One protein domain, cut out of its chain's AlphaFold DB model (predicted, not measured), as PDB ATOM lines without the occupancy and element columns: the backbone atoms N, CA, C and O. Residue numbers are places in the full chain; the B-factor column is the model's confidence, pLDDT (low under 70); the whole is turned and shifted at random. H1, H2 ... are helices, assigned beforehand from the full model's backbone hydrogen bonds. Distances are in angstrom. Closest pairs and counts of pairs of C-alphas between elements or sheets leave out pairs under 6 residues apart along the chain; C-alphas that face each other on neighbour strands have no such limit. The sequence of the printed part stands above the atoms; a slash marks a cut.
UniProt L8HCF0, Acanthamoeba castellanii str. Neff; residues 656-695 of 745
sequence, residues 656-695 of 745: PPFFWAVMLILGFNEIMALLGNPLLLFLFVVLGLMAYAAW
ATOM      1  N   PRO A 656     157.779  81.621 174.501       68.56
ATOM      2  CA  PRO A 656     156.965  80.988 175.527       68.56
ATOM      3  C   PRO A 656     156.741  81.917 176.734       68.56
ATOM      4  O   PRO A 656     157.704  82.517 177.219       68.56
ATOM      5  N   PRO A 657     155.514  82.011 177.285       66.44
ATOM      6  CA  PRO A 657     155.196  82.933 178.380       66.44
ATOM      7  C   PRO A 657     156.092  82.778 179.619       66.44
ATOM      8  O   PRO A 657     156.350  83.754 180.319       66.44
ATOM      9  N   PHE A 658     156.614  81.572 179.872       75.38
ATOM     10  CA  PHE A 658     157.491  81.302 181.016       75.38
ATOM     11  C   PHE A 658     158.829  82.053 180.940       75.38
ATOM     12  O   PHE A 658     159.428  82.338 181.974       75.38
ATOM     13  N   PHE A 659     159.298  82.404 179.739       76.31
ATOM     14  CA  PHE A 659     160.585  83.073 179.561       76.31
ATOM     15  C   PHE A 659     160.579  84.491 180.160       76.31
ATOM     16  O   PHE A 659     161.564  84.912 180.762       76.31
ATOM     17  N   TRP A 660     159.441  85.192 180.098       76.06
ATOM     18  CA  TRP A 660     159.256  86.493 180.754       76.06
ATOM     19  C   TRP A 660     159.321  86.392 182.281       76.06
ATOM     20  O   TRP A 660     159.911  87.253 182.931       76.06
ATOM     21  N   ALA A 661     158.779  85.313 182.856       73.38
ATOM     22  CA  ALA A 661     158.864  85.058 184.293       73.38
ATOM     23  C   ALA A 661     160.309  84.771 184.739       73.38
ATOM     24  O   ALA A 661     160.753  85.281 185.765       73.38
ATOM     25  N   VAL A 662     161.071  84.016 183.939       78.88
ATOM     26  CA  VAL A 662     162.494  83.731 184.198       78.88
ATOM     27  C   VAL A 662     163.336  85.010 184.163       78.88
ATOM     28  O   VAL A 662     164.181  85.205 185.036       78.88
ATOM     29  N   MET A 663     163.082  85.906 183.202       77.94
ATOM     30  CA  MET A 663     163.831  87.162 183.084       77.94
ATOM     31  C   MET A 663     163.607  88.091 184.289       77.94
ATOM     32  O   MET A 663     164.560  88.678 184.799       77.94
ATOM     33  N   LEU A 664     162.368  88.176 184.787       77.25
ATOM     34  CA  LEU A 664     162.017  88.967 185.972       77.25
ATOM     35  C   LEU A 664     162.674  88.446 187.257       77.25
ATOM     36  O   LEU A 664     163.096  89.245 188.086       77.25
ATOM     37  N   ILE A 665     162.769  87.122 187.422       78.44
ATOM     38  CA  ILE A 665     163.353  86.507 188.622       78.44
ATOM     39  C   ILE A 665     164.877  86.676 188.641       78.44
ATOM     40  O   ILE A 665     165.440  87.037 189.671       78.44
ATOM     41  N   LEU A 666     165.551  86.432 187.512       77.50
ATOM     42  CA  LEU A 666     167.014  86.514 187.430       77.50
ATOM     43  C   LEU A 666     167.535  87.955 187.439       77.50
ATOM     44  O   LEU A 666     168.578  88.196 188.031       77.50
ATOM     45  N   GLY A 667     166.815  88.902 186.828       74.88
ATOM     46  CA  GLY A 667     167.212  90.316 186.782       74.88
ATOM     47  C   GLY A 667     166.776  91.147 187.994       74.88
ATOM     48  O   GLY A 667     166.974  92.362 188.006       74.88
ATOM     49  N   PHE A 668     166.142  90.534 189.002       78.62
ATOM     50  CA  PHE A 668     165.582  91.257 190.148       78.62
ATOM     51  C   PHE A 668     166.654  91.991 190.966       78.62
ATOM     52  O   PHE A 668     166.423  93.109 191.427       78.62
ATOM     53  N   ASN A 669     167.844  91.405 191.108       76.81
ATOM     54  CA  ASN A 669     168.936  92.012 191.871       76.81
ATOM     55  C   ASN A 669     169.462  93.290 191.199       76.81
ATOM     56  O   ASN A 669     169.687  94.295 191.870       76.81
ATOM     57  N   GLU A 670     169.599  93.283 189.877       76.62
ATOM     58  CA  GLU A 670     170.035  94.429 189.083       76.62
ATOM     59  C   GLU A 670     168.974  95.536 189.067       76.62
ATOM     60  O   GLU A 670     169.310  96.715 189.196       76.62
ATOM     61  N   ILE A 671     167.688  95.169 188.990       75.75
ATOM     62  CA  ILE A 671     166.568  96.118 189.093       75.75
ATOM     63  C   ILE A 671     166.579  96.816 190.463       75.75
ATOM     64  O   ILE A 671     166.424  98.037 190.540       75.75
ATOM     65  N   MET A 672     166.819  96.072 191.549       77.25
ATOM     66  CA  MET A 672     166.909  96.645 192.897       77.25
ATOM     67  C   MET A 672     168.155  97.524 193.081       77.25
ATOM     68  O   MET A 672     168.073  98.571 193.724       77.25
ATOM     69  N   ALA A 673     169.291  97.157 192.481       74.81
ATOM     70  CA  ALA A 673     170.507  97.972 192.496       74.81
ATOM     71  C   ALA A 673     170.325  99.318 191.770       74.81
ATOM     72  O   ALA A 673     170.847 100.343 192.215       74.81
ATOM     73  N   LEU A 674     169.539  99.332 190.690       76.44
ATOM     74  CA  LEU A 674     169.174 100.545 189.960       76.44
ATOM     75  C   LEU A 674     168.272 101.475 190.795       76.44
ATOM     76  O   LEU A 674     168.475 102.687 190.800       76.44
ATOM     77  N   LEU A 675     167.303 100.909 191.524       75.38
ATOM     78  CA  LEU A 675     166.372 101.653 192.386       75.38
ATOM     79  C   LEU A 675     167.031 102.212 193.658       75.38
ATOM     80  O   LEU A 675     166.629 103.270 194.138       75.38
ATOM     81  N   GLY A 676     168.039 101.526 194.203       77.06
ATOM     82  CA  GLY A 676     168.709 101.912 195.451       77.06
ATOM     83  C   GLY A 676     169.702 103.072 195.328       77.06
ATOM     84  O   GLY A 676     170.071 103.667 196.341       77.06
ATOM     85  N   ASN A 677     170.139 103.416 194.113       81.12
ATOM     86  CA  ASN A 677     171.070 104.517 193.879       81.12
ATOM     87  C   ASN A 677     170.358 105.670 193.143       81.12
ATOM     88  O   ASN A 677     170.091 105.553 191.944       81.12
ATOM     89  N   PRO A 678     170.079 106.808 193.813       79.44
ATOM     90  CA  PRO A 678     169.289 107.894 193.231       79.44
ATOM     91  C   PRO A 678     169.936 108.527 191.988       79.44
ATOM     92  O   PRO A 678     169.221 109.022 191.120       79.44
ATOM     93  N   LEU A 679     171.269 108.468 191.851       80.62
ATOM     94  CA  LEU A 679     171.970 108.941 190.651       80.62
ATOM     95  C   LEU A 679     171.796 107.985 189.463       80.62
ATOM     96  O   LEU A 679     171.596 108.446 188.339       80.62
ATOM     97  N   LEU A 680     171.837 106.667 189.697       78.69
ATOM     98  CA  LEU A 680     171.625 105.668 188.642       78.69
ATOM     99  C   LEU A 680     170.168 105.643 188.177       78.69
ATOM    100  O   LEU A 680     169.920 105.565 186.977       78.69
ATOM    101  N   LEU A 681     169.217 105.781 189.105       80.94
ATOM    102  CA  LEU A 681     167.800 105.914 188.776       80.94
ATOM    103  C   LEU A 681     167.550 107.145 187.892       80.94
ATOM    104  O   LEU A 681     166.879 107.043 186.868       80.94
ATOM    105  N   PHE A 682     168.117 108.300 188.260       83.56
ATOM    106  CA  PHE A 682     167.991 109.524 187.469       83.56
ATOM    107  C   PHE A 682     168.590 109.356 186.066       83.56
ATOM    108  O   PHE A 682     167.929 109.674 185.078       83.56
ATOM    109  N   LEU A 683     169.797 108.788 185.961       83.19
ATOM    110  CA  LEU A 683     170.431 108.489 184.675       83.19
ATOM    111  C   LEU A 683     169.560 107.558 183.813       83.19
ATOM    112  O   LEU A 683     169.385 107.812 182.625       83.19
ATOM    113  N   PHE A 684     168.990 106.505 184.406       83.94
ATOM    114  CA  PHE A 684     168.138 105.544 183.704       83.94
ATOM    115  C   PHE A 684     166.850 106.178 183.177       83.94
ATOM    116  O   PHE A 684     166.474 105.939 182.033       83.94
ATOM    117  N   VAL A 685     166.197 107.028 183.972       85.38
ATOM    118  CA  VAL A 685     164.990 107.751 183.545       85.38
ATOM    119  C   VAL A 685     165.311 108.746 182.427       85.38
ATOM    120  O   VAL A 685     164.569 108.815 181.451       85.38
ATOM    121  N   VAL A 686     166.430 109.474 182.517       86.50
ATOM    122  CA  VAL A 686     166.864 110.407 181.461       86.50
ATOM    123  C   VAL A 686     167.197 109.661 180.169       86.50
ATOM    124  O   VAL A 686     166.727 110.057 179.105       86.50
ATOM    125  N   LEU A 687     167.947 108.556 180.241       83.75
ATOM    126  CA  LEU A 687     168.243 107.715 179.076       83.75
ATOM    127  C   LEU A 687     166.974 107.097 178.482       83.75
ATOM    128  O   LEU A 687     166.823 107.080 177.263       83.75
ATOM    129  N   GLY A 688     166.038 106.647 179.323       83.19
ATOM    130  CA  GLY A 688     164.744 106.122 178.895       83.19
ATOM    131  C   GLY A 688     163.888 107.172 178.186       83.19
ATOM    132  O   GLY A 688     163.320 106.891 177.135       83.19
ATOM    133  N   LEU A 689     163.848 108.404 178.703       85.25
ATOM    134  CA  LEU A 689     163.160 109.528 178.065       85.25
ATOM    135  C   LEU A 689     163.833 109.950 176.756       85.25
ATOM    136  O   LEU A 689     163.131 110.224 175.787       85.25
ATOM    137  N   MET A 690     165.167 109.960 176.692       79.56
ATOM    138  CA  MET A 690     165.889 110.227 175.444       79.56
ATOM    139  C   MET A 690     165.637 109.140 174.398       79.56
ATOM    140  O   MET A 690     165.394 109.463 173.238       79.56
ATOM    141  N   ALA A 691     165.632 107.865 174.794       78.50
ATOM    142  CA  ALA A 691     165.310 106.753 173.904       78.50
ATOM    143  C   ALA A 691     163.851 106.814 173.423       78.50
ATOM    144  O   ALA A 691     163.581 106.596 172.244       78.50
ATOM    145  N   TYR A 692     162.917 107.173 174.306       82.19
ATOM    146  CA  TYR A 692     161.509 107.356 173.954       82.19
ATOM    147  C   TYR A 692     161.293 108.550 173.013       82.19
ATOM    148  O   TYR A 692     160.558 108.440 172.034       82.19
ATOM    149  N   ALA A 693     161.985 109.669 173.248       81.12
ATOM    150  CA  ALA A 693     161.973 110.821 172.351       81.12
ATOM    151  C   ALA A 693     162.591 110.487 170.982       81.12
ATOM    152  O   ALA A 693     162.032 110.857 169.952       81.12
ATOM    153  N   ALA A 694     163.698 109.735 170.954       78.50
ATOM    154  CA  ALA A 694     164.319 109.259 169.719       78.50
ATOM    155  C   ALA A 694     163.413 108.288 168.943       78.50
ATOM    156  O   ALA A 694     163.387 108.340 167.713       78.50
ATOM    157  N   TRP A 695     162.637 107.447 169.641       78.81
ATOM    158  CA  TRP A 695     161.627 106.570 169.041       78.81
ATOM    159  C   TRP A 695     160.491 107.367 168.395       78.81
ATOM    160  O   TRP A 695     160.172 107.143 167.230       78.81
TER     161      TRP A 695
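This is residues 656 to 695 of the 745 residues of a protein of Acanthamoeba castellanii str. Neff (UniProt L8HCF0). Three helices follow one another end to end in a flat, open arch: H1 and H2 make one arm and the turn, and H3, the longest, folds back as the other arm, with the space between H1 and H3 empty. The printed part has 40 residues, with three named helices in the order H1, H2, H3 and no named strand, an all-helix class. It is only just loose, close to extended, with a radius of gyration of the C-alphas of 12.9 A and spans of 30 by 27 by 6 A.

H1, residues 657 to 666, begins at C-alpha 657 (155.196, 82.933, 178.380) and is 15.3 A long. H2, residues 668 to 676, is 12.3 A long. H3, residues 678 to 695, is 25.4 A long and ends at C-alpha 695 (161.627, 106.570, 169.041).

H1 and H2 meet only through their link. H2 and H3 only just touch, only at the corner, with 3 pairs of C-alphas within 8 A; the closest C-alphas, of Leu 674 and Leu 681, are 5.7 A apart. Their lines are about perpendicular, at 74 degrees. H1 and H3 are apart. Every O i to N i+4 pair is within hydrogen-bond range in H2 and H3, and 5 of 6 in H1.

The two farthest C-alphas, of Pro 656 and Leu 679, are 35.1 A apart. The printed part has no cut, and both links are tight. Residues 656 to 657 have pLDDT under 70.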